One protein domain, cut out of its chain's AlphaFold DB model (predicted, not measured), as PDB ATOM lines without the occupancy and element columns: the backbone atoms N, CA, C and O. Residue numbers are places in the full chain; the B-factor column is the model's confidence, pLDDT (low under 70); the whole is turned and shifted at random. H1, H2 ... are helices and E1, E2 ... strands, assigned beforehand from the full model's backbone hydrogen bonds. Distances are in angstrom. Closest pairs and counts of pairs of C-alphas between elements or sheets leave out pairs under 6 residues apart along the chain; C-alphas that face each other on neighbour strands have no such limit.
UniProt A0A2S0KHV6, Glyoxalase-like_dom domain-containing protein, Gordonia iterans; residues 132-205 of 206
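Overview. This is residues 132 to 205 of the 206 residues of the protein "Glyoxalase-like_dom domain-containing protein" of Gordonia iterans (UniProt A0A2S0KHV6). One strongly twisted sheet of seven strands forms a wall, with the single helix H1 packed over one face at the end made by E2, E3 and E4. E5, E7 and E6 continue the wall past E1 with no named helix over them, and from edge to edge the strands' lines turn by 122 degrees. The printed part has 74 residues with one named helix and seven named strands, in the order E1 H1 E2 E3 E4 E5 E6 E7 along the chain. The sheet is mixed, with the order E2 E3 E4 E1 E5 E7 E6, and the class is mixed, helices and strands. The whole is compact, with a radius of gyration of the C-alphas of 12.4 A and spans of 35 by 27 by 17 A.

Arrangement. E1, residues 132 to 139, is an inner strand of the sheet. H1, residues 142 to 153, is on one face of this sheet at a height over the sheet of 7.1 A, giving two layers, a helix layer and a sheet layer. E2, residues 156 to 158, is an edge strand; E1, H1 and E2 form a split strand-helix-strand unit, two strands running the same way with other strands between them in the sheet, and its crossover is right-handed. E3, residues 161 to 164, and E2 are a hairpin, with N 158 and O 161 2.8 A apart. H1 lies over E3 and runs along the strands, at 11 degrees to E3 on the local plane; their closest C-alphas, those of Ala 146 and Val 162, are 6.0 A apart. E4, residues 167 to 173, forms a hairpin with E3, with N 162 and O 169 2.9 A apart, and E2, E3 and E4 make a meander, each strand the antiparallel neighbour of the one before. E4 and E1 are parallel at 25 degrees, with N 170 and O 135 2.8 A apart. E5, residues 178 to 185, is antiparallel to E1 at 154 degrees, with N 136 and O 181 2.8 A apart. E6, residues 193 to 196, is the other edge strand, and E7, residues 199 to 204, forms a hairpin with it, N 201 and O 194 being 2.8 A apart. E7 and E5 are parallel at 31 degrees, with N 184 and O 202 2.8 A apart. In H1 every O i to N i+4 pair is within hydrogen-bond range.

Along the chain. E1 begins at C-alpha 132, (110.993, 88.584, 132.515), and is 21.2 A long. H1 begins at C-alpha 142, (117.082, 83.084, 151.684), and is 16.1 A long. E2, E3 and E6 are the short strands, at 6.7 A, 9.5 A and 10.0 A. E4 measures 20.0 A and E5 22.2 A. E7 measures 16.3 A and ends at C-alpha 204, (114.771, 79.575, 130.975).

Size, cuts and confidence. The two C-alphas farthest apart, those of Glu 151 and Pro 190, are 36.3 A apart. The printed part has no cut and no long link; the link from E5 to E6, 7 residues, is short, and the others are tight. The mean pLDDT of the printed part is 94.1, and no printed residue is under 70.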
ATOM      1  N   LEU A 132     110.308  88.446 131.223       90.31
ATOM      2  CA  LEU A 132     110.993  88.584 132.515       90.31
ATOM      3  C   LEU A 132     110.310  87.709 133.577       90.31
ATOM      4  O   LEU A 132     109.312  88.102 134.170       90.31
ATOM      5  N   VAL A 133     110.858  86.529 133.853       93.25
ATOM      6  CA  VAL A 133     110.218  85.538 134.732       93.25
ATOM      7  C   VAL A 133     110.536  85.784 136.200       93.25
ATOM      8  O   VAL A 133     109.642  85.689 137.042       93.25
ATOM      9  N   ALA A 134     111.797  86.082 136.517       95.94
ATOM     10  CA  ALA A 134     112.231  86.190 137.902       95.94
ATOM     11  C   ALA A 134     113.300  87.256 138.127       95.94
ATOM     12  O   ALA A 134     114.178  87.454 137.291       95.94
ATOM     13  N   LEU A 135     113.268  87.870 139.306       97.75
ATOM     14  CA  LEU A 135     114.379  88.624 139.881       97.75
ATOM     15  C   LEU A 135     115.168  87.719 140.824       97.75
ATOM     16  O   LEU A 135     114.594  86.863 141.499       97.75
ATOM     17  N   LEU A 136     116.485  87.898 140.870       98.06
ATOM     18  CA  LEU A 136     117.390  87.042 141.627       98.06
ATOM     19  C   LEU A 136     118.080  87.840 142.734       98.06
ATOM     20  O   LEU A 136     118.831  88.781 142.463       98.06
ATOM     21  N   ILE A 137     117.862  87.422 143.979       98.38
ATOM     22  CA  ILE A 137     118.489  87.997 145.170       98.38
ATOM     23  C   ILE A 137     119.410  86.952 145.797       98.38
ATOM     24  O   ILE A 137     119.024  85.798 145.985       98.38
ATOM     25  N   ARG A 138     120.641  87.349 146.130       97.69
ATOM     26  CA  ARG A 138     121.543  86.557 146.978       97.69
ATOM     27  C   ARG A 138     121.473  87.076 148.402       97.69
ATOM     28  O   ARG A 138     121.460  88.284 148.608       97.69
ATOM     29  N   THR A 139     121.491  86.174 149.372       98.00
ATOM     30  CA  THR A 139     121.508  86.509 150.803       98.00
ATOM     31  C   THR A 139     122.090  85.353 151.625       98.00
ATOM     32  O   THR A 139     122.023  84.201 151.190       98.00
ATOM     33  N   PRO A 140     122.683  85.596 152.810       97.88
ATOM     34  CA  PRO A 140     123.033  84.520 153.734       97.88
ATOM     35  C   PRO A 140     121.827  83.708 154.243       97.88
ATOM     36  O   PRO A 140     122.034  82.552 154.619       97.88
ATOM     37  N   ASP A 141     120.608  84.267 154.243       98.00
ATOM     38  CA  ASP A 141     119.392  83.602 154.740       98.00
ATOM     39  C   ASP A 141     118.181  83.775 153.792       98.00
ATOM     40  O   ASP A 141     117.303  84.614 154.014       98.00
ATOM     41  N   PRO A 142     118.108  82.959 152.720       98.56
ATOM     42  CA  PRO A 142     117.082  83.084 151.684       98.56
ATOM     43  C   PRO A 142     115.641  82.946 152.167       98.56
ATOM     44  O   PRO A 142     114.756  83.617 151.648       98.56
ATOM     45  N   ALA A 143     115.386  82.051 153.122       98.50
ATOM     46  CA  ALA A 143     114.024  81.773 153.570       98.50
ATOM     47  C   ALA A 143     113.478  82.927 154.417       98.50
ATOM     48  O   ALA A 143     112.335  83.341 154.226       98.50
ATOM     49  N   SER A 144     114.305  83.474 155.313       98.25
ATOM     50  CA  SER A 144     113.914  84.611 156.147       98.25
ATOM     51  C   SER A 144     113.669  85.869 155.313       98.25
ATOM     52  O   SER A 144     112.667  86.548 155.519       98.25
ATOM     53  N   GLU A 145     114.523  86.164 154.328       98.38
ATOM     54  CA  GLU A 145     114.308  87.331 153.460       98.38
ATOM     55  C   GLU A 145     113.134  87.160 152.490       98.38
ATOM     56  O   GLU A 145     112.406  88.124 152.251       98.38
ATOM     57  N   ALA A 146     112.887  85.948 151.981       98.62
ATOM     58  CA  ALA A 146     111.681  85.671 151.204       98.62
ATOM     59  C   ALA A 146     110.412  85.889 152.040       98.62
ATOM     60  O   ALA A 146     109.438  86.456 151.545       98.62
ATOM     61  N   HIS A 147     110.431  85.485 153.315       98.50
ATOM     62  CA  HIS A 147     109.324  85.735 154.234       98.50
ATOM     63  C   HIS A 147     109.097  87.233 154.452       98.50
ATOM     64  O   HIS A 147     107.979  87.700 154.247       98.50
ATOM     65  N   LEU A 148     110.162  87.987 154.752       98.38
ATOM     66  CA  LEU A 148     110.093  89.439 154.924       98.38
ATOM     67  C   LEU A 148     109.544  90.133 153.670       98.38
ATOM     68  O   LEU A 148     108.648  90.969 153.763       98.38
ATOM     69  N   LEU A 149     110.030  89.775 152.477       98.31
ATOM     70  CA  LEU A 149     109.507  90.352 151.238       98.31
ATOM     71  C   LEU A 149     108.031  89.984 151.028       98.31
ATOM     72  O   LEU A 149     107.254  90.823 150.572       98.31
ATOM     73  N   GLY A 150     107.624  88.759 151.366       97.75
ATOM     74  CA  GLY A 150     106.223  88.338 151.343       97.75
ATOM     75  C   GLY A 150     105.333  89.186 152.252       97.75
ATOM     76  O   GLY A 150     104.280  89.643 151.813       97.75
ATOM     77  N   GLU A 151     105.772  89.469 153.480       97.56
ATOM     78  CA  GLU A 151     105.060  90.343 154.427       97.56
ATOM     79  C   GLU A 151     104.945  91.781 153.900       97.56
ATOM     80  O   GLU A 151     103.853  92.364 153.864       97.56
ATOM     81  N   LEU A 152     106.058  92.335 153.413       97.88
ATOM     82  CA  LEU A 152     106.109  93.691 152.873       97.88
ATOM     83  C   LEU A 152     105.234  93.842 151.632       97.88
ATOM     84  O   LEU A 152     104.535  94.839 151.500       97.88
ATOM     85  N   SER A 153     105.231  92.863 150.732       96.44
ATOM     86  CA  SER A 153     104.471  92.922 149.475       96.44
ATOM     87  C   SER A 153     103.039  92.393 149.579       96.44
ATOM     88  O   SER A 153     102.239  92.624 148.675       96.44
ATOM     89  N   GLY A 154     102.701  91.665 150.647       95.75
ATOM     90  CA  GLY A 154     101.447  90.913 150.749       95.75
ATOM     91  C   GLY A 154     101.355  89.725 149.780       95.75
ATOM     92  O   GLY A 154     100.259  89.220 149.536       95.75
ATOM     93  N   CYS A 155     102.478  89.298 149.197       96.88
ATOM     94  CA  CYS A 155     102.535  88.225 148.208       96.88
ATOM     95  C   CYS A 155     102.781  86.848 148.841       96.88
ATOM     96  O   CYS A 155     103.339  86.718 149.929       96.88
ATOM     97  N   THR A 156     102.392  85.793 148.122       97.56
ATOM     98  CA  THR A 156     102.598  84.405 148.557       97.56
ATOM     99  C   THR A 156     104.081  84.031 148.544       97.56
ATOM    100  O   THR A 156     104.796  84.355 147.593       97.56
ATOM    101  N   VAL A 157     104.515  83.287 149.565       98.25
ATOM    102  CA  VAL A 157     105.883  82.769 149.697       98.25
ATOM    103  C   VAL A 157     105.889  81.244 149.596       98.25
ATOM    104  O   VAL A 157     105.236  80.563 150.387       98.25
ATOM    105  N   ASP A 158     106.684  80.718 148.667       97.69
ATOM    106  CA  ASP A 158     106.934  79.293 148.452       97.69
ATOM    107  C   ASP A 158     108.406  78.978 148.772       97.69
ATOM    108  O   ASP A 158     109.275  78.965 147.898       97.69
ATOM    109  N   GLY A 159     108.716  78.744 150.049       97.75
ATOM    110  CA  GLY A 159     110.091  78.494 150.494       97.75
ATOM    111  C   GLY A 159     110.971  79.739 150.348       97.75
ATOM    112  O   GLY A 159     110.881  80.644 151.166       97.75
ATOM    113  N   THR A 160     111.821  79.774 149.321       98.62
ATOM    114  CA  THR A 160     112.724  80.904 149.020       98.62
ATOM    115  C   THR A 160     112.263  81.718 147.808       98.62
ATOM    116  O   THR A 160     113.050  82.449 147.210       98.62
ATOM    117  N   VAL A 161     111.000  81.565 147.403       98.69
ATOM    118  CA  VAL A 161     110.418  82.238 146.238       98.69
ATOM    119  C   VAL A 161     109.217  83.073 146.665       98.69
ATOM    120  O   VAL A 161     108.319  82.561 147.327       98.69
ATOM    121  N   VAL A 162     109.170  84.339 146.251       98.62
ATOM    122  CA  VAL A 162     108.010  85.226 146.433       98.62
ATOM    123  C   VAL A 162     107.287  85.387 145.102       98.62
ATOM    124  O   VAL A 162     107.895  85.766 144.101       98.62
ATOM    125  N   ARG A 163     105.986  85.090 145.079       97.19
ATOM    126  CA  ARG A 163     105.139  85.125 143.879       97.19
ATOM    127  C   ARG A 163     104.576  86.524 143.655       97.19
ATOM    128  O   ARG A 163     103.646  86.920 144.350       97.19
ATOM    129  N   LEU A 164     105.103  87.245 142.671       92.62
ATOM    130  CA  LEU A 164     104.596  88.559 142.282       92.62
ATOM    131  C   LEU A 164     103.530  88.431 141.181       92.62
ATOM    132  O   LEU A 164     103.521  87.452 140.426       92.62
ATOM    133  N   PRO A 165     102.647  89.429 141.010       84.81
ATOM    134  CA  PRO A 165     101.828  89.523 139.809       84.81
ATOM    135  C   PRO A 165     102.717  89.567 138.556       84.81
ATOM    136  O   PRO A 165     103.465  90.513 138.336       84.81
ATOM    137  N   GLY A 166     102.654  88.514 137.741       85.25
ATOM    138  CA  GLY A 166     103.412  88.407 136.492       85.25
ATOM    139  C   GLY A 166     104.814  87.807 136.614       85.25
ATOM    140  O   GLY A 166     105.396  87.499 135.588       85.25
ATOM    141  N   GLY A 167     105.367  87.563 137.802       92.00
ATOM    142  CA  GLY A 167     106.714  86.993 137.927       92.00
ATOM    143  C   GLY A 167     107.027  86.509 139.334       92.00
ATOM    144  O   GLY A 167     106.133  86.249 140.138       92.00
ATOM    145  N   GLU A 168     108.305  86.381 139.657       96.94
ATOM    146  CA  GLU A 168     108.727  85.978 140.996       96.94
ATOM    147  C   GLU A 168     110.051  86.607 141.424       96.94
ATOM    148  O   GLU A 168     110.841  87.082 140.610       96.94
ATOM    149  N   VAL A 169     110.304  86.600 142.727       98.31
ATOM    150  CA  VAL A 169     111.618  86.907 143.297       98.31
ATOM    151  C   VAL A 169     112.166  85.626 143.893       98.31
ATOM    152  O   VAL A 169     111.514  85.001 144.729       98.31
ATOM    153  N   ARG A 170     113.351  85.216 143.449       98.50
ATOM    154  CA  ARG A 170     114.031  84.011 143.921       98.50
ATOM    155  C   ARG A 170     115.198  84.413 144.803       98.50
ATOM    156  O   ARG A 170     116.096  85.130 144.362       98.50
ATOM    157  N   PHE A 171     115.188  83.912 146.029       98.69
ATOM    158  CA  PHE A 171     116.271  84.083 146.979       98.69
ATOM    159  C   PHE A 171     117.193  82.868 146.929       98.69
ATOM    160  O   PHE A 171     116.754  81.716 147.018       98.69
ATOM    161  N   GLU A 172     118.487  83.134 146.807       98.38
ATOM    162  CA  GLU A 172     119.548  82.137 146.752       98.38
ATOM    163  C   GLU A 172     120.578  82.399 147.841       98.38
ATOM    164  O   GLU A 172     120.905  83.545 148.159       98.38
ATOM    165  N   GLN A 173     121.122  81.325 148.412       98.06
ATOM    166  CA  GLN A 173     122.154  81.476 149.425       98.06
ATOM    167  C   GLN A 173     123.440  82.003 148.776       98.06
ATOM    168  O   GLN A 173     123.970  81.381 147.855       98.06
ATOM    169  N   GLY A 174     123.970  83.131 149.252       95.75
ATOM    170  CA  GLY A 174     125.179  83.709 148.671       95.75
ATOM    171  C   GLY A 174     125.650  85.016 149.301       95.75
ATOM    172  O   GLY A 174     125.006  85.582 150.180       95.75
ATOM    173  N   ALA A 175     126.807  85.483 148.827       91.81
ATOM    174  CA  ALA A 175     127.399  86.768 149.182       91.81
ATOM    175  C   ALA A 175     128.069  87.420 147.944       91.81
ATOM    176  O   ALA A 175     128.537  86.686 147.066       91.81
ATOM    177  N   PRO A 176     128.164  88.764 147.876       90.69
ATOM    178  CA  PRO A 176     127.510  89.716 148.779       90.69
ATOM    179  C   PRO A 176     125.979  89.642 148.656       90.69
ATOM    180  O   PRO A 176     125.465  89.178 147.638       90.69
ATOM    181  N   ALA A 177     125.270  90.035 149.717       94.38
ATOM    182  CA  ALA A 177     123.813  90.074 149.686       94.38
ATOM    183  C   ALA A 177     123.339  91.203 148.761       94.38
ATOM    184  O   ALA A 177     123.913  92.295 148.794       94.38
ATOM    185  N   GLY A 178     122.328  90.942 147.937       95.31
ATOM    186  CA  GLY A 178     121.822  91.925 146.987       95.31
ATOM    187  C   GLY A 178     121.040  91.344 145.818       95.31
ATOM    188  O   GLY A 178     121.152  90.162 145.480       95.31
ATOM    189  N   LEU A 179     120.279  92.227 145.169       96.06
ATOM    190  CA  LEU A 179     119.740  92.003 143.835       96.06
ATOM    191  C   LEU A 179     120.914  91.912 142.854       96.06
ATOM    192  O   LEU A 179     121.700  92.847 142.737       96.06
ATOM    193  N   TYR A 180     121.057  90.776 142.179       94.88
ATOM    194  CA  TYR A 180     122.241  90.511 141.352       94.88
ATOM    195  C   TYR A 180     121.905  90.116 139.915       94.88
ATOM    196  O   TYR A 180     122.787  90.105 139.058       94.88
ATOM    197  N   GLY A 181     120.654  89.760 139.635       95.94
ATOM    198  CA  GLY A 181     120.296  89.265 138.320       95.94
ATOM    199  C   GLY A 181     118.811  89.080 138.100       95.94
ATOM    200  O   GLY A 181     117.983  89.373 138.962       95.94
ATOM    201  N   PHE A 182     118.496  88.558 136.924       95.81
ATOM    202  CA  PHE A 182     117.143  88.213 136.525       95.81
ATOM    203  C   PHE A 182     117.128  87.053 135.525       95.81
ATOM    204  O   PHE A 182     118.143  86.691 134.924       95.81
ATOM    205  N   VAL A 183     115.950  86.460 135.364       95.25
ATOM    206  CA  VAL A 183     115.682  85.334 134.470       95.25
ATOM    207  C   VAL A 183     114.754  85.792 133.359       95.25
ATOM    208  O   VAL A 183     113.691  86.350 133.631       95.25
ATOM    209  N   VAL A 184     115.137  85.518 132.117       92.81
ATOM    210  CA  VAL A 184     114.330  85.770 130.923       92.81
ATOM    211  C   VAL A 184     113.972  84.458 130.232       92.81
ATOM    212  O   VAL A 184     114.824  83.609 129.987       92.81
ATOM    213  N   ARG A 185     112.702  84.280 129.893       91.50
ATOM    214  CA  ARG A 185     112.227  83.193 129.033       91.50
ATOM    215  C   ARG A 185     112.216  83.652 127.579       91.50
ATOM    216  O   ARG A 185     112.039  84.837 127.301       91.50
ATOM    217  N   GLY A 186     112.424  82.726 126.647       86.88
ATOM    218  CA  GLY A 186     112.343  82.999 125.209       86.88
ATOM    219  C   GLY A 186     113.574  83.700 124.623       86.88
ATOM    220  O   GLY A 186     113.564  84.043 123.444       86.88
ATOM    221  N   VAL A 187     114.646  83.892 125.398       84.19
ATOM    222  CA  VAL A 187     115.929  84.431 124.917       84.19
ATOM    223  C   VAL A 187     116.987  83.338 124.993       84.19
ATOM    224  O   VAL A 187     117.158  82.715 126.038       84.19
ATOM    225  N   ASP A 188     117.714  83.119 123.896       84.31
ATOM    226  CA  ASP A 188     118.860  82.209 123.882       84.31
ATOM    227  C   ASP A 188     120.069  82.895 124.529       84.31
ATOM    228  O   ASP A 188     120.679  83.796 123.947       84.31
ATOM    229  N   VAL A 189     120.386  82.494 125.760       83.88
ATOM    230  CA  VAL A 189     121.607  82.903 126.454       83.88
ATOM    231  C   VAL A 189     122.613  81.755 126.337       83.88
ATOM    232  O   VAL A 189     122.387  80.686 126.912       83.88
ATOM    233  N   PRO A 190     123.744  81.936 125.625       81.75
ATOM    234  CA  PRO A 190     124.741  80.884 125.466       81.75
ATOM    235  C   PRO A 190     125.232  80.352 126.816       81.75
ATOM    236  O   PRO A 190     125.781  81.095 127.621       81.75
ATOM    237  N   GLY A 191     125.050  79.052 127.060       84.25
ATOM    238  CA  GLY A 191     125.425  78.417 128.330       84.25
ATOM    239  C   GLY A 191     124.412  78.596 129.469       84.25
ATOM    240  O   GLY A 191     124.675  78.133 130.574       84.25
ATOM    241  N   GLY A 192     123.258  79.218 129.206       88.94
ATOM    242  CA  GLY A 192     122.155  79.399 130.154       88.94
ATOM    243  C   GLY A 192     122.295  80.606 131.089       88.94
ATOM    244  O   GLY A 192     121.320  80.987 131.734       88.94
ATOM    245  N   GLU A 193     123.478  81.220 131.153       94.00
ATOM    246  CA  GLU A 193     123.785  82.365 132.012       94.00
ATOM    247  C   GLU A 193     124.865  83.259 131.377       94.00
ATOM    248  O   GLU A 193     125.836  82.762 130.806       94.00
ATOM    249  N   ILE A 194     124.717  84.578 131.507       94.44
ATOM    250  CA  ILE A 194     125.719  85.576 131.115       94.44
ATOM    251  C   ILE A 194     125.789  86.711 132.149       94.44
ATOM    252  O   ILE A 194     124.768  87.099 132.711       94.44
ATOM    253  N   GLU A 195     126.981  87.263 132.398       92.62
ATOM    254  CA  GLU A 195     127.156  88.491 133.192       92.62
ATOM    255  C   GLU A 195     127.339  89.696 132.258       92.62
ATOM    256  O   GLU A 195     128.216  89.692 131.390       92.62
ATOM    257  N   ILE A 196     126.521  90.735 132.435       89.00
ATOM    258  CA  ILE A 196     126.572  91.991 131.675       89.00
ATOM    259  C   ILE A 196     126.516  93.145 132.674       89.00
ATOM    260  O   ILE A 196     125.548  93.259 133.417       89.00
ATOM    261  N   ALA A 197     127.547  93.999 132.700       87.25
ATOM    262  CA  ALA A 197     127.610  95.180 133.575       87.25
ATOM    263  C   ALA A 197     127.296  94.874 135.062       87.25
ATOM    264  O   ALA A 197     126.514  95.567 135.704       87.25
ATOM    265  N   GLY A 198     127.863  93.783 135.594       87.31
ATOM    266  CA  GLY A 198     127.637  93.352 136.980       87.31
ATOM    267  C   GLY A 198     126.291  92.664 137.236       87.31
ATOM    268  O   GLY A 198     126.002  92.324 138.381       87.31
ATOM    269  N   VAL A 199     125.488  92.429 136.193       91.94
ATOM    270  CA  VAL A 199     124.169  91.792 136.271       91.94
ATOM    271  C   VAL A 199     124.207  90.394 135.671       91.94
ATOM    272  O   VAL A 199     124.627  90.208 134.529       91.94
ATOM    273  N   THR A 200     123.731  89.402 136.419       94.81
ATOM    274  CA  THR A 200     123.537  88.040 135.915       94.81
ATOM    275  C   THR A 200     122.208  87.933 135.168       94.81
ATOM    276  O   THR A 200     121.146  88.154 135.744       94.81
ATOM    277  N   VAL A 201     122.253  87.532 133.901       94.31
ATOM    278  CA  VAL A 201     121.073  87.225 133.088       94.31
ATOM    279  C   VAL A 201     121.037  85.726 132.829       94.31
ATOM    280  O   VAL A 201     121.967  85.175 132.240       94.31
ATOM    281  N   ARG A 202     119.964  85.064 133.261       95.19
ATOM    282  CA  ARG A 202     119.725  83.637 133.009       95.19
ATOM    283  C   ARG A 202     118.610  83.448 131.998       95.19
ATOM    284  O   ARG A 202     117.634  84.193 132.021       95.19
ATOM    285  N   SER A 203     118.728  82.429 131.157       92.62
ATOM    286  CA  SER A 203     117.629  81.998 130.291       92.62
ATOM    287  C   SER A 203     116.897  80.801 130.882       92.62
ATOM    288  O   SER A 203     117.544  79.855 131.337       92.62
ATOM    289  N   GLU A 204     115.573  80.784 130.774       88.69
ATOM    290  CA  GLU A 204     114.771  79.575 130.975       88.69
ATOM    291  C   GLU A 204     114.088  79.142 129.672       88.69
ATOM    292  O   GLU A 204     113.711  79.997 128.864       88.69
ATOM    293  N   PRO A 205     113.942  77.820 129.446       76.75
ATOM    294  CA  PRO A 205     113.170  77.315 128.321       76.75
ATOM    295  C   PRO A 205     111.686  77.692 128.449       76.75
ATOM    296  O   PRO A 205     111.192  77.956 129.551       76.75
TER     297      PRO A 205